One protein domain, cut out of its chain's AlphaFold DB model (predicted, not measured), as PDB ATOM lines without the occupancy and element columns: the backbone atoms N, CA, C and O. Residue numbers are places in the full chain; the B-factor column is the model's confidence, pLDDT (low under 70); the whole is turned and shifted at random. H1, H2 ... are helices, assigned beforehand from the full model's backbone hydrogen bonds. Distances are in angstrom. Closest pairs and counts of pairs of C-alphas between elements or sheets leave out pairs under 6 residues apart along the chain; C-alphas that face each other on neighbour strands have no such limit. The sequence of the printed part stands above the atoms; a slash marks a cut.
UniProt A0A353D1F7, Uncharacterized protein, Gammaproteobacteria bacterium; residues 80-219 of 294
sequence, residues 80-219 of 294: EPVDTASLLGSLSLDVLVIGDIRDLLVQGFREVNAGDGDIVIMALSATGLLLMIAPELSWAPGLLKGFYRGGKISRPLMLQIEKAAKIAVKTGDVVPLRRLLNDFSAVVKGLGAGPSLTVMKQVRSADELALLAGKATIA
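AT A GLANCE: This is residues 80 to 219 of the 294 residues of an uncharacterized protein of Gammaproteobacteria bacterium (UniProt A0A353D1F7). A long, kinked helix, H1, runs along one side of an elongated body, and H2 folds back from its far end toward the short helix H3 in the middle. H4 and H5 make a hairpin on the side away from H1, H7 packs beside H5, and the short H6 lies near the first residues of H1. The printed part has 140 residues, 113 of them in seven named helices, H1 to H7 in order along the chain, with no named strand; the class is all helix. It is compact, with a radius of gyration of the C-alphas of 15.2 A, and spans 51 by 32 by 25 A.

IN THESE COORDINATES: H1, residues 84 to 114, begins at C-alpha 84, (128.406, 100.127, 151.487), is 40.2 A long and has a kink of 40 degrees near residue 101. H2, residues 117 to 133, is 22.9 A long, and H3, residues 140 to 149, is 14.1 A. H4, residues 155 to 171, is 24.0 A long; H5, residues 175 to 191, begins at C-alpha 175, (146.891, 95.607, 132.174), and is 24.3 A. H6, residues 193 to 200, is 10.3 A long. H7, residues 206 to 218, is 18.8 A long and ends at C-alpha 218, (144.916, 110.271, 151.325).

HOW THE PARTS SIT: H1 touches H2 with residues 105 to 112 alone, at a steep tilt of 54 degrees, opposite ways; the closest C-alphas, of Leu 105 and Leu 124, are 5.8 A apart. With residues 87 to 94 alone it touches H3, about perpendicular at 84 degrees, closest at the C-alphas of Leu 91 and Gly 142, 6.3 A. With residues 84 to 87 alone it only just touches H6, with 3 pairs of C-alphas within 8 A, the closest those of Thr 84 and Ala 193, 4.8 A. Residues 122 to 129 of H2 touch residues 165 to 169 of H4, about perpendicular at 88 degrees, closest at the C-alphas of Ser 125 and Val 169, 6.4 A. H3 only just touches H5, with 3 pairs of C-alphas within 8 A, the closest those of Ala 140 and Ser 185, 6.4 A. H4 and H5 are a helical hairpin at a steep tilt of 43 degrees; the closest C-alphas are those of Ala 164 and Leu 177, 4.9 A. H5 and H7 touch with 28 pairs of C-alphas within 8 A, the same way at 36 degrees, only just steep; those of Val 187 and Ala 213 are closest, 4.6 A. H6 and H7 are near each other. H1 is apart from H4, H5 and H7. Every O i to N i+4 pair is within hydrogen-bond range in H2, H3, H4 and H5; the counts are 22 of 27 in H1, 3 of 4 in H6 and 8 of 9 in H7.

THE WHOLE: The two C-alphas farthest apart are those of Ala 114 and Ala 219, 52.1 A. The printed part has no cut and no long link. The mean pLDDT of the printed part is 74.4, with 56 residues under 70, among them residues 91 to 142.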
ATOM      1  N   GLU A  80     120.508  97.904 143.532       74.38
ATOM      2  CA  GLU A  80     121.023  99.267 143.417       74.38
ATOM      3  C   GLU A  80     121.785  99.658 144.693       74.38
ATOM      4  O   GLU A  80     121.172  99.816 145.752       74.38
ATOM      5  N   PRO A  81     123.116  99.844 144.622       73.50
ATOM      6  CA  PRO A  81     123.880 100.311 145.767       73.50
ATOM      7  C   PRO A  81     123.606 101.799 146.012       73.50
ATOM      8  O   PRO A  81     123.597 102.604 145.079       73.50
ATOM      9  N   VAL A  82     123.422 102.169 147.278       82.31
ATOM     10  CA  VAL A  82     123.293 103.562 147.754       82.31
ATOM     11  C   VAL A  82     124.299 103.901 148.857       82.31
ATOM     12  O   VAL A  82     124.576 105.074 149.090       82.31
ATOM     13  N   ASP A  83     124.863 102.880 149.496       84.25
ATOM     14  CA  ASP A  83     125.923 102.901 150.507       84.25
ATOM     15  C   ASP A  83     126.644 101.540 150.523       84.25
ATOM     16  O   ASP A  83     126.356 100.657 149.711       84.25
ATOM     17  N   THR A  84     127.603 101.355 151.427       83.62
ATOM     18  CA  THR A  84     128.406 100.127 151.487       83.62
ATOM     19  C   THR A  84     127.588  98.908 151.926       83.62
ATOM     20  O   THR A  84     127.805  97.812 151.413       83.62
ATOM     21  N   ALA A  85     126.613  99.068 152.823       80.69
ATOM     22  CA  ALA A  85     125.774  97.959 153.283       80.69
ATOM     23  C   ALA A  85     124.846  97.444 152.173       80.69
ATOM     24  O   ALA A  85     124.809  96.246 151.892       80.69
ATOM     25  N   SER A  86     124.152  98.352 151.484       80.00
ATOM     26  CA  SER A  86     123.346  98.036 150.299       80.00
ATOM     27  C   SER A  86     124.191  97.513 149.147       80.00
ATOM     28  O   SER A  86     123.748  96.627 148.421       80.00
ATOM     29  N   LEU A  87     125.439  97.966 149.014       75.50
ATOM     30  CA  LEU A  87     126.371  97.331 148.099       75.50
ATOM     31  C   LEU A  87     126.572  95.857 148.452       75.50
ATOM     32  O   LEU A  87     126.345  95.003 147.601       75.50
ATOM     33  N   LEU A  88     126.976  95.541 149.682       71.12
ATOM     34  CA  LEU A  88     127.179  94.150 150.094       71.12
ATOM     35  C   LEU A  88     125.907  93.318 149.907       71.12
ATOM     36  O   LEU A  88     125.994  92.172 149.478       71.12
ATOM     37  N   GLY A  89     124.739  93.916 150.139       69.62
ATOM     38  CA  GLY A  89     123.437  93.336 149.829       69.62
ATOM     39  C   GLY A  89     123.266  93.008 148.351       69.62
ATOM     40  O   GLY A  89     123.034  91.851 148.003       69.62
ATOM     41  N   SER A  90     123.446  93.997 147.474       70.81
ATOM     42  CA  SER A  90     123.343  93.821 146.018       70.81
ATOM     43  C   SER A  90     124.343  92.783 145.503       70.81
ATOM     44  O   SER A  90     124.014  91.968 144.642       70.81
ATOM     45  N   LEU A  91     125.533  92.743 146.110       62.59
ATOM     46  CA  LEU A  91     126.550  91.743 145.840       62.59
ATOM     47  C   LEU A  91     126.204  90.371 146.410       62.59
ATOM     48  O   LEU A  91     126.634  89.382 145.844       62.59
ATOM     49  N   SER A  92     125.459  90.265 147.510       62.59
ATOM     50  CA  SER A  92     125.137  88.971 148.126       62.59
ATOM     51  C   SER A  92     124.225  88.125 147.241       62.59
ATOM     52  O   SER A  92     124.446  86.918 147.124       62.59
ATOM     53  N   LEU A  93     123.276  88.764 146.543       55.19
ATOM     54  CA  LEU A  93     122.557  88.100 145.462       55.19
ATOM     55  C   LEU A  93     123.501  87.802 144.309       55.19
ATOM     56  O   LEU A  93     123.474  86.679 143.834       55.19
ATOM     57  N   ASP A  94     124.386  88.731 143.930       53.06
ATOM     58  CA  ASP A  94     125.394  88.473 142.894       53.06
ATOM     59  C   ASP A  94     126.373  87.332 143.266       53.06
ATOM     60  O   ASP A  94     126.884  86.710 142.353       53.06
ATOM     61  N   VAL A  95     126.613  87.011 144.552       44.72
ATOM     62  CA  VAL A  95     127.493  85.931 145.063       44.72
ATOM     63  C   VAL A  95     126.753  84.595 145.195       44.72
ATOM     64  O   VAL A  95     127.338  83.555 144.896       44.72
ATOM     65  N   LEU A  96     125.458  84.592 145.529       47.44
ATOM     66  CA  LEU A  96     124.588  83.433 145.262       47.44
ATOM     67  C   LEU A  96     124.495  83.176 143.746       47.44
ATOM     68  O   LEU A  96     124.556  82.037 143.293       47.44
ATOM     69  N   VAL A  97     124.501  84.254 142.963       43.56
ATOM     70  CA  VAL A  97     124.623  84.269 141.506       43.56
ATOM     71  C   VAL A  97     126.073  84.066 141.041       43.56
ATOM     72  O   VAL A  97     126.253  83.805 139.872       43.56
ATOM     73  N   ILE A  98     127.130  84.060 141.873       44.22
ATOM     74  CA  ILE A  98     128.458  83.562 141.446       44.22
ATOM     75  C   ILE A  98     128.355  82.050 141.244       44.22
ATOM     76  O   ILE A  98     129.020  81.519 140.360       44.22
ATOM     77  N   GLY A  99     127.480  81.371 141.997       47.09
ATOM     78  CA  GLY A  99     127.054  80.002 141.710       47.09
ATOM     79  C   GLY A  99     126.424  79.894 140.322       47.09
ATOM     80  O   GLY A  99     126.957  79.181 139.478       47.09
ATOM     81  N   ASP A 100     125.388  80.692 140.045       52.56
ATOM     82  CA  ASP A 100     124.703  80.690 138.743       52.56
ATOM     83  C   ASP A 100     125.547  81.247 137.594       52.56
ATOM     84  O   ASP A 100     125.384  80.806 136.474       52.56
ATOM     85  N   ILE A 101     126.460  82.191 137.818       47.66
ATOM     86  CA  ILE A 101     127.363  82.774 136.821       47.66
ATOM     87  C   ILE A 101     128.496  81.806 136.554       47.66
ATOM     88  O   ILE A 101     128.870  81.667 135.402       47.66
ATOM     89  N   ARG A 102     129.047  81.118 137.562       50.50
ATOM     90  CA  ARG A 102     130.002  80.022 137.343       50.50
ATOM     91  C   ARG A 102     129.326  78.891 136.581       50.50
ATOM     92  O   ARG A 102     129.918  78.359 135.648       50.50
ATOM     93  N   ASP A 103     128.093  78.561 136.931       53.03
ATOM     94  CA  ASP A 103     127.355  77.505 136.258       53.03
ATOM     95  C   ASP A 103     126.860  77.959 134.870       53.03
ATOM     96  O   ASP A 103     126.961  77.167 133.948       53.03
ATOM     97  N   LEU A 104     126.506  79.230 134.640       50.06
ATOM     98  CA  LEU A 104     126.291  79.866 133.322       50.06
ATOM     99  C   LEU A 104     127.601  80.058 132.550       50.06
ATOM    100  O   LEU A 104     127.581  80.109 131.330       50.06
ATOM    101  N   LEU A 105     128.751  80.160 133.219       51.69
ATOM    102  CA  LEU A 105     130.071  80.190 132.587       51.69
ATOM    103  C   LEU A 105     130.387  78.795 132.035       51.69
ATOM    104  O   LEU A 105     130.806  78.643 130.891       51.69
ATOM    105  N   VAL A 106     130.133  77.767 132.845       56.41
ATOM    106  CA  VAL A 106     130.332  76.356 132.499       56.41
ATOM    107  C   VAL A 106     129.278  75.858 131.494       56.41
ATOM    108  O   VAL A 106     129.613  75.113 130.574       56.41
ATOM    109  N   GLN A 107     128.017  76.278 131.625       56.00
ATOM    110  CA  GLN A 107     126.906  75.937 130.726       56.00
ATOM    111  C   GLN A 107     126.905  76.808 129.467       56.00
ATOM    112  O   GLN A 107     126.721  76.281 128.377       56.00
ATOM    113  N   GLY A 108     127.223  78.096 129.573       52.62
ATOM    114  CA  GLY A 108     127.403  79.003 128.438       52.62
ATOM    115  C   GLY A 108     128.571  78.584 127.552       52.62
ATOM    116  O   GLY A 108     128.457  78.629 126.335       52.62
ATOM    117  N   PHE A 109     129.659  78.046 128.117       49.09
ATOM    118  CA  PHE A 109     130.713  77.396 127.326       49.09
ATOM    119  C   PHE A 109     130.196  76.178 126.529       49.09
ATOM    120  O   PHE A 109     130.669  75.919 125.424       49.09
ATOM    121  N   ARG A 110     129.201  75.443 127.051       53.66
ATOM    122  CA  ARG A 110     128.518  74.361 126.318       53.66
ATOM    123  C   ARG A 110     127.524  74.883 125.270       53.66
ATOM    124  O   ARG A 110     127.448  74.282 124.205       53.66
ATOM    125  N   GLU A 111     126.810  75.978 125.529       48.50
ATOM    126  CA  GLU A 111     125.859  76.600 124.586       48.50
ATOM    127  C   GLU A 111     126.527  77.413 123.468       48.50
ATOM    128  O   GLU A 111     125.973  77.535 122.379       48.50
ATOM    129  N   VAL A 112     127.750  77.909 123.665       51.06
ATOM    130  CA  VAL A 112     128.555  78.548 122.607       51.06
ATOM    131  C   VAL A 112     128.820  77.596 121.434       51.06
ATOM    132  O   VAL A 112     128.875  78.037 120.288       51.06
ATOM    133  N   ASN A 113     128.878  76.284 121.685       53.72
ATOM    134  CA  ASN A 113     128.928  75.269 120.626       53.72
ATOM    135  C   ASN A 113     127.611  75.136 119.831       53.72
ATOM    136  O   ASN A 113     127.591  74.421 118.833       53.72
ATOM    137  N   ALA A 114     126.528  75.806 120.247       52.78
ATOM    138  CA  ALA A 114     125.196  75.734 119.644       52.78
ATOM    139  C   ALA A 114     124.755  77.010 118.888       52.78
ATOM    140  O   ALA A 114     123.675  77.004 118.301       52.78
ATOM    141  N   GLY A 115     125.591  78.060 118.809       45.97
ATOM    142  CA  GLY A 115     125.494  79.062 117.729       45.97
ATOM    143  C   GLY A 115     125.034  80.492 118.059       45.97
ATOM    144  O   GLY A 115     124.924  81.274 117.121       45.97
ATOM    145  N   ASP A 116     124.837  80.881 119.326       48.47
ATOM    146  CA  ASP A 116     124.424  82.259 119.716       48.47
ATOM    147  C   ASP A 116     125.492  82.998 120.571       48.47
ATOM    148  O   ASP A 116     125.218  83.793 121.471       48.47
ATOM    149  N   GLY A 117     126.768  82.670 120.328       47.12
ATOM    150  CA  GLY A 117     127.864  82.847 121.284       47.12
ATOM    151  C   GLY A 117     128.354  84.273 121.572       47.12
ATOM    152  O   GLY A 117     128.906  84.493 122.640       47.12
ATOM    153  N   ASP A 118     128.182  85.271 120.706       50.72
ATOM    154  CA  ASP A 118     129.023  86.486 120.775       50.72
ATOM    155  C   ASP A 118     128.791  87.398 122.001       50.72
ATOM    156  O   ASP A 118     129.746  87.894 122.611       50.72
ATOM    157  N   ILE A 119     127.538  87.630 122.402       46.78
ATOM    158  CA  ILE A 119     127.220  88.474 123.575       46.78
ATOM    159  C   ILE A 119     127.500  87.719 124.878       46.78
ATOM    160  O   ILE A 119     128.019  88.291 125.842       46.78
ATOM    161  N   VAL A 120     127.193  86.424 124.881       46.47
ATOM    162  CA  VAL A 120     127.389  85.513 126.009       46.47
ATOM    163  C   VAL A 120     128.888  85.321 126.265       46.47
ATOM    164  O   VAL A 120     129.337  85.521 127.389       46.47
ATOM    165  N   ILE A 121     129.698  85.106 125.223       53.31
ATOM    166  CA  ILE A 121     131.167  85.061 125.294       53.31
ATOM    167  C   ILE A 121     131.729  86.379 125.813       53.31
ATOM    168  O   ILE A 121     132.590  86.351 126.683       53.31
ATOM    169  N   MET A 122     131.249  87.542 125.361       51.97
ATOM    170  CA  MET A 122     131.742  88.815 125.904       51.97
ATOM    171  C   MET A 122     131.460  88.966 127.406       51.97
ATOM    172  O   MET A 122     132.333  89.432 128.137       51.97
ATOM    173  N   ALA A 123     130.278  88.561 127.882       51.06
ATOM    174  CA  ALA A 123     129.911  88.636 129.298       51.06
ATOM    175  C   ALA A 123     130.653  87.599 130.164       51.06
ATOM    176  O   ALA A 123     131.144  87.934 131.249       51.06
ATOM    177  N   LEU A 124     130.792  86.363 129.667       52.72
ATOM    178  CA  LEU A 124     131.577  85.299 130.295       52.72
ATOM    179  C   LEU A 124     133.069  85.653 130.329       52.72
ATOM    180  O   LEU A 124     133.704  85.545 131.374       52.72
ATOM    181  N   SER A 125     133.637  86.102 129.208       55.88
ATOM    182  CA  SER A 125     135.048  86.470 129.119       55.88
ATOM    183  C   SER A 125     135.353  87.702 129.954       55.88
ATOM    184  O   SER A 125     136.369  87.697 130.628       55.88
ATOM    185  N   ALA A 126     134.487  88.719 130.001       54.16
ATOM    186  CA  ALA A 126     134.692  89.846 130.910       54.16
ATOM    187  C   ALA A 126     134.720  89.380 132.374       54.16
ATOM    188  O   ALA A 126     135.644  89.721 133.104       54.16
ATOM    189  N   THR A 127     133.763  88.549 132.793       57.12
ATOM    190  CA  THR A 127     133.671  88.065 134.181       57.12
ATOM    191  C   THR A 127     134.812  87.116 134.559       57.12
ATOM    192  O   THR A 127     135.452  87.298 135.595       57.12
ATOM    193  N   GLY A 128     135.115  86.128 133.714       59.28
ATOM    194  CA  GLY A 128     136.201  85.171 133.935       59.28
ATOM    195  C   GLY A 128     137.578  85.833 133.919       59.28
ATOM    196  O   GLY A 128     138.426  85.530 134.756       59.28
ATOM    197  N   LEU A 129     137.785  86.801 133.025       58.81
ATOM    198  CA  LEU A 129     139.034  87.547 132.936       58.81
ATOM    199  C   LEU A 129     139.201  88.497 134.132       58.81
ATOM    200  O   LEU A 129     140.307  88.634 134.637       58.81
ATOM    201  N   LEU A 130     138.118  89.067 134.669       59.06
ATOM    202  CA  LEU A 130     138.142  89.854 135.911       59.06
ATOM    203  C   LEU A 130     138.548  89.021 137.135       59.06
ATOM    204  O   LEU A 130     139.440  89.428 137.882       59.06
ATOM    205  N   LEU A 131     137.943  87.841 137.306       61.69
ATOM    206  CA  LEU A 131     138.279  86.911 138.391       61.69
ATOM    207  C   LEU A 131     139.724  86.398 138.295       61.69
ATOM    208  O   LEU A 131     140.355  86.153 139.321       61.69
ATOM    209  N   MET A 132     140.260  86.269 137.079       60.41
ATOM    210  CA  MET A 132     141.635  85.828 136.837       60.41
ATOM    211  C   MET A 132     142.679  86.906 137.163       60.41
ATOM    212  O   MET A 132     143.753  86.585 137.665       60.41
ATOM    213  N   ILE A 133     142.400  88.179 136.861       58.81
ATOM    214  CA  ILE A 133     143.430  89.238 136.874       58.81
ATOM    215  C   ILE A 133     143.475  90.027 138.179       58.81
ATOM    216  O   ILE A 133     144.493  90.658 138.469       58.81
ATOM    217  N   ALA A 134     142.371  90.037 138.923       62.25
ATOM    218  CA  ALA A 134     142.248  90.738 140.192       62.25
ATOM    219  C   ALA A 134     141.254  90.005 141.116       62.25
ATOM    220  O   ALA A 134     140.184  90.542 141.414       62.25
ATOM    221  N   PRO A 135     141.570  88.776 141.570       60.78
ATOM    222  CA  PRO A 135     140.719  88.028 142.501       60.78
ATOM    223  C   PRO A 135     140.460  88.790 143.813       60.78
ATOM    224  O   PRO A 135     139.373  88.697 144.383       60.78
ATOM    225  N   GLU A 136     141.408  89.622 144.250       64.25
ATOM    226  CA  GLU A 136     141.272  90.563 145.369       64.25
ATOM    227  C   GLU A 136     140.210  91.660 145.140       64.25
ATOM    228  O   GLU A 136     139.760  92.319 146.085       64.25
ATOM    229  N   LEU A 137     139.797  91.851 143.885       64.75
ATOM    230  CA  LEU A 137     138.757  92.773 143.438       64.75
ATOM    231  C   LEU A 137     137.514  92.043 142.924       64.75
ATOM    232  O   LEU A 137     136.744  92.629 142.171       64.75
ATOM    233  N   SER A 138     137.280  90.793 143.321       64.25
ATOM    234  CA  SER A 138     136.118  89.999 142.880       64.25
ATOM    235  C   SER A 138     134.758  90.695 143.071       64.25
ATOM    236  O   SER A 138     133.824  90.437 142.317       64.25
ATOM    237  N   TRP A 139     134.657  91.630 144.018       67.81
ATOM    238  CA  TRP A 139     133.482  92.474 144.269       67.81
ATOM    239  C   TRP A 139     133.366  93.693 143.332       67.81
ATOM    240  O   TRP A 139     132.267  94.205 143.109       67.81
ATOM    241  N   ALA A 140     134.478  94.179 142.768       66.19
ATOM    242  CA  ALA A 140     134.517  95.395 141.957       66.19
ATOM    243  C   ALA A 140     133.694  95.301 140.653       66.19
ATOM    244  O   ALA A 140     133.056  96.294 140.311       66.19
ATOM    245  N   PRO A 141     133.627  94.158 139.937       65.94
ATOM    246  CA  PRO A 141     132.764  93.995 138.766       65.94
ATOM    247  C   PRO A 141     131.270  94.149 139.062       65.94
ATOM    248  O   PRO A 141     130.584  94.877 138.346       65.94
ATOM    249  N   GLY A 142     130.767  93.497 140.117       65.50
ATOM    250  CA  GLY A 142     129.361  93.605 140.525       65.50
ATOM    251  C   GLY A 142     129.013  95.038 140.925       65.50
ATOM    252  O   GLY A 142     128.015  95.601 140.475       65.50
ATOM    253  N   LEU A 143     129.926  95.698 141.642       71.06
ATOM    254  CA  LEU A 143     129.795  97.110 141.981       71.06
ATOM    255  C   LEU A 143     129.804  98.015 140.741       71.06
ATOM    256  O   LEU A 143     128.957  98.895 140.611       71.06
ATOM    257  N   LEU A 144     130.737  97.804 139.811       73.19
ATOM    258  CA  LEU A 144     130.834  98.575 138.572       73.19
ATOM    259  C   LEU A 144     129.567  98.410 137.720       73.19
ATOM    260  O   LEU A 144     129.073  99.381 137.146       73.19
ATOM    261  N   LYS A 145     129.001  97.200 137.692       71.81
ATOM    262  CA  LYS A 145     127.711  96.894 137.065       71.81
ATOM    263  C   LYS A 145     126.553  97.607 137.771       71.81
ATOM    264  O   LYS A 145     125.697  98.166 137.086       71.81
ATOM    265  N   GLY A 146     126.544  97.657 139.104       69.25
ATOM    266  CA  GLY A 146     125.582  98.447 139.883       69.25
ATOM    267  C   GLY A 146     125.673  99.944 139.567       69.25
ATOM    268  O   GLY A 146     124.672 100.590 139.263       69.25
ATOM    269  N   PHE A 147     126.892 100.486 139.515       74.06
ATOM    270  CA  PHE A 147     127.165 101.876 139.138       74.06
ATOM    271  C   PHE A 147     126.725 102.186 137.700       74.06
ATOM    272  O   PHE A 147     126.215 103.276 137.420       74.06
ATOM    273  N   TYR A 148     126.914 101.232 136.786       74.81
ATOM    274  CA  TYR A 148     126.460 101.331 135.404       74.81
ATOM    275  C   TYR A 148     124.932 101.370 135.311       74.81
ATOM    276  O   TYR A 148     124.389 102.310 134.730       74.81
ATOM    277  N   ARG A 149     124.240 100.399 135.924       68.56
ATOM    278  CA  ARG A 149     122.768 100.322 135.932       68.56
ATOM    279  C   ARG A 149     122.134 101.561 136.557       68.56
ATOM    280  O   ARG A 149     121.197 102.111 135.989       68.56
ATOM    281  N   GLY A 150     122.717 102.069 137.642       67.38
ATOM    282  CA  GLY A 150     122.270 103.302 138.292       67.38
ATOM    283  C   GLY A 150     122.582 104.594 137.519       67.38
ATOM    284  O   GLY A 150     122.326 105.689 138.032       67.38
ATOM    285  N   GLY A 151     123.192 104.515 136.327       74.81
ATOM    286  CA  GLY A 151     123.567 105.683 135.521       74.81
ATOM    287  C   GLY A 151     124.574 106.603 136.219       74.81
ATOM    288  O   GLY A 151     124.553 107.825 136.027       74.81
ATOM    289  N   LYS A 152     125.424 106.035 137.085       85.50
ATOM    290  CA  LYS A 152     126.377 106.761 137.943       85.50
ATOM    291  C   LYS A 152     127.791 106.818 137.374       85.50
ATOM    292  O   LYS A 152     128.650 107.463 137.961       85.50
ATOM    293  N   ILE A 153     128.037 106.199 136.222       85.81
ATOM    294  CA  ILE A 153     129.298 106.319 135.483       85.81
ATOM    295  C   ILE A 153     129.081 107.219 134.272       85.81
ATOM    296  O   ILE A 153     128.081 107.103 133.562       85.81
ATOM    297  N   SER A 154     130.025 108.125 134.019       90.06
ATOM    298  CA  SER A 154     129.972 108.945 132.815       90.06
ATOM    299  C   SER A 154     130.166 108.087 131.559       90.06
ATOM    300  O   SER A 154     130.963 107.146 131.528       90.06
ATOM    301  N   ARG A 155     129.474 108.443 130.473       89.31
ATOM    302  CA  ARG A 155     129.615 107.746 129.187       89.31
ATOM    303  C   ARG A 155     131.069 107.704 128.673       89.31
ATOM    304  O   ARG A 155     131.481 106.640 128.223       89.31
ATOM    305  N   PRO A 156     131.870 108.790 128.753       92.62
ATOM    306  CA  PRO A 156     133.279 108.743 128.357       92.62
ATOM    307  C   PRO A 156     134.117 107.715 129.127       92.62
ATOM    308  O   PRO A 156     134.919 107.015 128.512       92.62
ATOM    309  N   LEU A 157     133.910 107.590 130.444       91.06
ATOM    310  CA  LEU A 157     134.618 106.596 131.250       91.06
ATOM    311  C   LEU A 157     134.169 105.174 130.889       91.06
ATOM    312  O   LEU A 157     135.009 104.292 130.728       91.06
ATOM    313  N   MET A 158     132.865 104.972 130.680       86.56
ATOM    314  CA  MET A 158     132.317 103.677 130.264       86.56
ATOM    315  C   MET A 158     132.950 103.179 128.961       86.56
ATOM    316  O   MET A 158     133.413 102.047 128.893       86.56
ATOM    317  N   LEU A 159     133.069 104.048 127.953       89.00
ATOM    318  CA  LEU A 159     133.702 103.692 126.679       89.00
ATOM    319  C   LEU A 159     135.172 103.271 126.844       89.00
ATOM    320  O   LEU A 159     135.657 102.417 126.102       89.00
ATOM    321  N   GLN A 160     135.892 103.850 127.808       91.75
ATOM    322  CA  GLN A 160     137.276 103.464 128.102       91.75
ATOM    323  C   GLN A 160     137.354 102.110 128.807       91.75
ATOM    324  O   GLN A 160     138.206 101.299 128.448       91.75
ATOM    325  N   ILE A 161     136.438 101.840 129.741       86.69
ATOM    326  CA  ILE A 161     136.307 100.532 130.394       86.69
ATOM    327  C   ILE A 161     135.965  99.457 129.356       86.69
ATOM    328  O   ILE A 161     136.647  98.437 129.289       86.69
ATOM    329  N   GLU A 162     134.976  99.701 128.494       82.88
ATOM    330  CA  GLU A 162     134.600  98.781 127.413       82.88
ATOM    331  C   GLU A 162     135.765  98.518 126.457       82.88
ATOM    332  O   GLU A 162     135.997  97.380 126.047       82.88
ATOM    333  N   LYS A 163     136.518  99.562 126.093       87.12
ATOM    334  CA  LYS A 163     137.700  99.421 125.239       87.12
ATOM    335  C   LYS A 163     138.777  98.576 125.921       87.12
ATOM    336  O   LYS A 163     139.320  97.682 125.279       87.12
ATOM    337  N   ALA A 164     139.063  98.829 127.197       86.75
ATOM    338  CA  ALA A 164     140.029  98.057 127.975       86.75
ATOM    339  C   ALA A 164     139.604  96.586 128.113       86.75
ATOM    340  O   ALA A 164     140.426  95.695 127.919       86.75
ATOM    341  N   ALA A 165     138.316  96.327 128.351       78.50
ATOM    342  CA  ALA A 165     137.764  94.977 128.392       78.50
ATOM    343  C   ALA A 165     137.883  94.262 127.038       78.50
ATOM    344  O   ALA A 165     138.351  93.129 126.980       78.50
ATOM    345  N   LYS A 166     137.544  94.935 125.930       80.31
ATOM    346  CA  LYS A 166     137.693  94.375 124.575       80.31
ATOM    347  C   LYS A 166     139.143  94.037 124.236       80.31
ATOM    348  O   LYS A 166     139.377  93.018 123.594       80.31
ATOM    349  N   ILE A 167     140.099  94.878 124.639       82.56
ATOM    350  CA  ILE A 167     141.532  94.600 124.465       82.56
ATOM    351  C   ILE A 167     141.897  93.340 125.246       82.56
ATOM    352  O   ILE A 167     142.377  92.386 124.646       82.56
ATOM    353  N   ALA A 168     141.561  93.293 126.532       80.38
ATOM    354  CA  ALA A 168     141.877  92.156 127.383       80.38
ATOM    355  C   ALA A 168     141.321  90.832 126.841       80.38
ATOM    356  O   ALA A 168     142.041  89.838 126.800       80.38
ATOM    357  N   VAL A 169     140.082  90.830 126.341       74.75
ATOM    358  CA  VAL A 169     139.461  89.641 125.737       74.75
ATOM    359  C   VAL A 169     140.134  89.241 124.420       74.75
ATOM    360  O   VAL A 169     140.355  88.057 124.187       74.75
ATOM    361  N   LYS A 170     140.462  90.197 123.543       79.81
ATOM    362  CA  LYS A 170     140.996  89.891 122.203       79.81
ATOM    363  C   LYS A 170     142.481  89.556 122.191       79.81
ATOM    364  O   LYS A 170     142.909  88.757 121.366       79.81
ATOM    365  N   THR A 171     143.271  90.221 123.028       83.38
ATOM    366  CA  THR A 171     144.737  90.138 122.989       83.38
ATOM    367  C   THR A 171     145.325  89.454 124.216       83.38
ATOM    368  O   THR A 171     146.516  89.159 124.219       83.38
ATOM    369  N   GLY A 172     144.530  89.230 125.265       76.44
ATOM    370  CA  GLY A 172     145.029  88.794 126.566       76.44
ATOM    371  C   GLY A 172     145.751  89.895 127.352       76.44
ATOM    372  O   GLY A 172     146.236  89.625 128.446       76.44
ATOM    373  N   ASP A 173     145.834  91.134 126.841       84.19
ATOM    374  CA  ASP A 173     146.432  92.251 127.579       84.19
ATOM    375  C   ASP A 173     145.434  92.838 128.581       84.19
ATOM    376  O   ASP A 173     144.574  93.664 128.268       84.19
ATOM    377  N   VAL A 174     145.570  92.386 129.819       83.00
ATOM    378  CA  VAL A 174     144.670  92.720 130.923       83.00
ATOM    379  C   VAL A 174     145.092  93.975 131.687       83.00
ATOM    380  O   VAL A 174     144.349  94.454 132.547       83.00
ATOM    381  N   VAL A 175     146.281  94.518 131.399       89.12
ATOM    382  CA  VAL A 175     146.891  95.607 132.174       89.12
ATOM    383  C   VAL A 175     146.023  96.873 132.188       89.12
ATOM    384  O   VAL A 175     145.803  97.412 133.279       89.12
ATOM    385  N   PRO A 176     145.468  97.350 131.051       88.69
ATOM    386  CA  PRO A 176     144.645  98.560 131.041       88.69
ATOM    387  C   PRO A 176     143.368  98.408 131.874       88.69
ATOM    388  O   PRO A 176     142.982  99.324 132.600       88.69
ATOM    389  N   LEU A 177     142.734  97.234 131.795       85.19
ATOM    390  CA  LEU A 177     141.513  96.933 132.535       85.19
ATOM    391  C   LEU A 177     141.799  96.822 134.036       85.19
ATOM    392  O   LEU A 177     141.110  97.449 134.837       85.19
ATOM    393  N   ARG A 178     142.850  96.084 134.418       84.38
ATOM    394  CA  ARG A 178     143.252  95.934 135.822       84.38
ATOM    395  C   ARG A 178     143.556  97.281 136.470       84.38
ATOM    396  O   ARG A 178     143.137  97.510 137.599       84.38
ATOM    397  N   ARG A 179     144.240  98.188 135.760       90.25
ATOM    398  CA  ARG A 179     144.521  99.541 136.267       90.25
ATOM    399  C   ARG A 179     143.230 100.305 136.579       90.25
ATOM    400  O   ARG A 179     143.080 100.770 137.702       90.25
ATOM    401  N   LEU A 180     142.284 100.355 135.639       90.38
ATOM    402  CA  LEU A 180     140.993 101.028 135.844       90.38
ATOM    403  C   LEU A 180     140.227 100.474 137.053       90.38
ATOM    404  O   LEU A 180     139.638 101.238 137.812       90.38
ATOM    405  N   LEU A 181     140.244  99.155 137.248       86.56
ATOM    406  CA  LEU A 181     139.561  98.507 138.370       86.56
ATOM    407  C   LEU A 181     140.257  98.746 139.703       86.56
ATOM    408  O   LEU A 181     139.580  98.934 140.710       86.56
ATOM    409  N   ASN A 182     141.590  98.759 139.714       89.50
ATOM    410  CA  ASN A 182     142.367  99.107 140.897       89.50
ATOM    411  C   ASN A 182     142.067 100.546 141.329       89.50
ATOM    412  O   ASN A 182     141.779 100.776 142.502       89.50
ATOM    413  N   ASP A 183     142.070 101.488 140.383       93.94
ATOM    414  CA  ASP A 183     141.767 102.893 140.663       93.94
ATOM    415  C   ASP A 183     140.313 103.051 141.136       93.94
ATOM    416  O   ASP A 183     140.050 103.692 142.153       93.94
ATOM    417  N   PHE A 184     139.362 102.385 140.473       90.81
ATOM    418  CA  PHE A 184     137.965 102.330 140.907       90.81
ATOM    419  C   PHE A 184     137.822 101.785 142.335       90.81
ATOM    420  O   PHE A 184     137.180 102.405 143.183       90.81
ATOM    421  N   SER A 185     138.466 100.654 142.625       87.69
ATOM    422  CA  SER A 185     138.472 100.045 143.952       87.69
ATOM    423  C   SER A 185     139.067 100.986 144.996       87.69
ATOM    424  O   SER A 185     138.557 101.057 146.110       87.69
ATOM    425  N   ALA A 186     140.152 101.689 144.675       92.06
ATOM    426  CA  ALA A 186     140.778 102.633 145.592       92.06
ATOM    427  C   ALA A 186     139.848 103.811 145.925       92.06
ATOM    428  O   ALA A 186     139.758 104.191 147.091       92.06
ATOM    429  N   VAL A 187     139.088 104.328 144.950       94.19
ATOM    430  CA  VAL A 187     138.046 105.337 145.214       94.19
ATOM    431  C   VAL A 187     136.992 104.790 146.177       94.19
ATOM    432  O   VAL A 187     136.696 105.433 147.180       94.19
ATOM    433  N   VAL A 188     136.476 103.586 145.919       90.50
ATOM    434  CA  VAL A 188     135.427 102.970 146.750       90.50
ATOM    435  C   VAL A 188     135.917 102.681 148.163       90.50
ATOM    436  O   VAL A 188     135.211 102.979 149.120       90.50
ATOM    437  N   LYS A 189     137.134 102.154 148.322       89.44
ATOM    438  CA  LYS A 189     137.735 101.916 149.642       89.44
ATOM    439  C   LYS A 189     138.010 103.217 150.395       89.44
ATOM    440  O   LYS A 189     137.870 103.239 151.611       89.44
ATOM    441  N   GLY A 190     138.415 104.271 149.689       92.06
ATOM    442  CA  GLY A 190     138.721 105.566 150.295       92.06
ATOM    443  C   GLY A 190     137.474 106.337 150.724       92.06
ATOM    444  O   GLY A 190     137.466 106.927 151.799       92.06
ATOM    445  N   LEU A 191     136.422 106.340 149.898       93.94
ATOM    446  CA  LEU A 191     135.234 107.174 150.119       93.94
ATOM    447  C   LEU A 191     134.013 106.410 150.651       93.94
ATOM    448  O   LEU A 191     133.076 107.046 151.115       93.94
ATOM    449  N   GLY A 192     133.980 105.082 150.551       90.75
ATOM    450  CA  GLY A 192     132.752 104.295 150.699       90.75
ATOM    451  C   GLY A 192     131.965 104.198 149.389       90.75
ATOM    452  O   GLY A 192     132.182 104.966 148.440       90.75
ATOM    453  N   ALA A 193     131.060 103.223 149.298       87.25
ATOM    454  CA  ALA A 193     130.320 102.959 148.064       87.25
ATOM    455  C   ALA A 193     129.322 104.078 147.725       87.25
ATOM    456  O   ALA A 193     129.220 104.463 146.556       87.25
ATOM    457  N   GLY A 194     128.643 104.641 148.731       89.19
ATOM    458  CA  GLY A 194     127.649 105.704 148.558       89.19
ATOM    459  C   GLY A 194     128.252 106.981 147.965       89.19
ATOM    460  O   GLY A 194     127.894 107.382 146.849       89.19
ATOM    461  N   PRO A 195     129.254 107.579 148.631       94.12
ATOM    462  CA  PRO A 195     129.950 108.764 148.141       94.12
ATOM    463  C   PRO A 195     130.606 108.545 146.771       94.12
ATOM    464  O   PRO A 195     130.572 109.435 145.912       94.12
ATOM    465  N   SER A 196     131.134 107.339 146.527       92.94
ATOM    466  CA  SER A 196     131.740 106.956 145.246       92.94
ATOM    467  C   SER A 196     130.759 107.029 144.077       92.94
ATOM    468  O   SER A 196     131.134 107.531 143.016       92.94
ATOM    469  N   LEU A 197     129.496 106.616 144.256       89.25
ATOM    470  CA  LEU A 197     128.450 106.730 143.221       89.25
ATOM    471  C   LEU A 197     128.263 108.175 142.761       89.25
ATOM    472  O   LEU A 197     128.015 108.441 141.582       89.25
ATOM    473  N   THR A 198     128.379 109.124 143.688       90.31
ATOM    474  CA  THR A 198     128.195 110.538 143.368       90.31
ATOM    475  C   THR A 198     129.363 111.084 142.557       90.31
ATOM    476  O   THR A 198     129.159 111.765 141.548       90.31
ATOM    477  N   VAL A 199     130.595 110.807 142.988       93.25
ATOM    478  CA  VAL A 199     131.786 111.391 142.357       93.25
ATOM    479  C   VAL A 199     132.127 110.723 141.026       93.25
ATOM    480  O   VAL A 199     132.576 111.404 140.105       93.25
ATOM    481  N   MET A 200     131.830 109.428 140.868       91.19
ATOM    482  CA  MET A 200     132.139 108.669 139.650       91.19
ATOM    483  C   MET A 200     131.426 109.217 138.407       91.19
ATOM    484  O   MET A 200     131.957 109.156 137.297       91.19
ATOM    485  N   LYS A 201     130.256 109.845 138.582       91.19
ATOM    486  CA  LYS A 201     129.498 110.461 137.482       91.19
ATOM    487  C   LYS A 201     130.256 111.613 136.816       91.19
ATOM    488  O   LYS A 201     129.979 111.952 135.665       91.19
ATOM    489  N   GLN A 202     131.198 112.218 137.533       93.12
ATOM    490  CA  GLN A 202     131.990 113.344 137.048       93.12
ATOM    491  C   GLN A 202     133.291 112.918 136.365       93.12
ATOM    492  O   GLN A 202     133.849 113.704 135.603       93.12
ATOM    493  N   VAL A 203     133.754 111.691 136.608       94.56
ATOM    494  CA  VAL A 203     134.993 111.148 136.047       94.56
ATOM    495  C   VAL A 203     134.782 110.823 134.575       94.56
ATOM    496  O   VAL A 203     133.900 110.036 134.242       94.56
ATOM    497  N   ARG A 204     135.587 111.397 133.680       93.69
ATOM    498  CA  ARG A 204     135.478 111.230 132.219       93.69
ATOM    499  C   ARG A 204     136.616 110.429 131.594       93.69
ATOM    500  O   ARG A 204     136.507 110.053 130.427       93.69
ATOM    501  N   SER A 205     137.696 110.173 132.326       94.88
ATOM    502  CA  SER A 205     138.862 109.453 131.808       94.88
ATOM    503  C   SER A 205     139.551 108.577 132.846       94.88
ATOM    504  O   SER A 205     139.364 108.770 134.046       94.88
ATOM    505  N   ALA A 206     140.367 107.633 132.369       93.62
ATOM    506  CA  ALA A 206     141.244 106.824 133.209       93.62
ATOM    507  C   ALA A 206     142.179 107.687 134.078       93.62
ATOM    508  O   ALA A 206     142.343 107.410 135.260       93.62
ATOM    509  N   ASP A 207     142.726 108.774 133.524       95.00
ATOM    510  CA  ASP A 207     143.629 109.672 134.255       95.00
ATOM    511  C   ASP A 207     142.903 110.444 135.365       95.00
ATOM    512  O   ASP A 207     143.440 110.648 136.454       95.00
ATOM    513  N   GLU A 208     141.663 110.867 135.108       95.75
ATOM    514  CA  GLU A 208     140.813 111.476 136.131       95.75
ATOM    515  C   GLU A 208     140.436 110.474 137.227       95.75
ATOM    516  O   GLU A 208     140.419 110.844 138.402       95.75
ATOM    517  N   LEU A 209     140.184 109.211 136.865       95.50
ATOM    518  CA  LEU A 209     139.917 108.142 137.825       95.50
ATOM    519  C   LEU A 209     141.138 107.878 138.713       95.50
ATOM    520  O   LEU A 209     141.001 107.836 139.932       95.50
ATOM    521  N   ALA A 210     142.327 107.773 138.118       95.56
ATOM    522  CA  ALA A 210     143.584 107.582 138.836       95.56
ATOM    523  C   ALA A 210     143.903 108.766 139.764       95.56
ATOM    524  O   ALA A 210     144.313 108.580 140.913       95.56
ATOM    525  N   LEU A 211     143.664 110.000 139.304       94.38
ATOM    526  CA  LEU A 211     143.782 111.194 140.144       94.38
ATOM    527  C   LEU A 211     142.838 111.110 141.348       94.38
ATOM    528  O   LEU A 211     143.266 111.355 142.478       94.38
ATOM    529  N   LEU A 212     141.568 110.776 141.110       95.38
ATOM    530  CA  LEU A 212     140.562 110.658 142.160       95.38
ATOM    531  C   LEU A 212     140.933 109.558 143.161       95.38
ATOM    532  O   LEU A 212     140.888 109.805 144.361       95.38
ATOM    533  N   ALA A 213     141.369 108.392 142.682       95.19
ATOM    534  CA  ALA A 213     141.814 107.256 143.488       95.19
ATOM    535  C   ALA A 213     142.963 107.625 144.434       95.19
ATOM    536  O   ALA A 213     142.910 107.359 145.641       95.19
ATOM    537  N   GLY A 214     143.981 108.304 143.897       93.75
ATOM    538  CA  GLY A 214     145.132 108.743 144.678       93.75
ATOM    539  C   GLY A 214     144.753 109.734 145.779       93.75
ATOM    540  O   GLY A 214     145.303 109.667 146.875       93.75
ATOM    541  N   LYS A 215     143.801 110.642 145.527       93.75
ATOM    542  CA  LYS A 215     143.359 111.613 146.542       93.75
ATOM    543  C   LYS A 215     142.369 111.026 147.538       93.75
ATOM    544  O   LYS A 215     142.516 111.290 148.726       93.75
ATOM    545  N   ALA A 216     141.453 110.173 147.089       94.44
ATOM    546  CA  ALA A 216     140.471 109.507 147.939       94.44
ATOM    547  C   ALA A 216     141.128 108.681 149.049       94.44
ATOM    548  O   ALA A 216     140.609 108.630 150.155       94.44
ATOM    549  N   THR A 217     142.286 108.080 148.772       91.12
ATOM    550  CA  THR A 217     143.032 107.283 149.760       91.12
ATOM    551  C   THR A 217     143.731 108.150 150.817       91.12
ATOM    552  O   THR A 217     143.943 107.702 151.938       91.12
ATOM    553  N   ILE A 218     144.106 109.384 150.470       90.31
ATOM    554  CA  ILE A 218     144.916 110.271 151.325       90.31
ATOM    555  C   ILE A 218     144.036 111.246 152.114       90.31
ATOM    556  O   ILE A 218     144.293 111.510 153.284       90.31
ATOM    557  N   ALA A 219     143.023 111.809 151.457       92.44
ATOM    558  CA  ALA A 219     142.172 112.876 151.970       92.44
ATOM    559  C   ALA A 219     140.718 112.633 151.528       92.44
ATOM    560  O   ALA A 219     140.245 113.270 150.577       92.44
TER     561      ALA A 219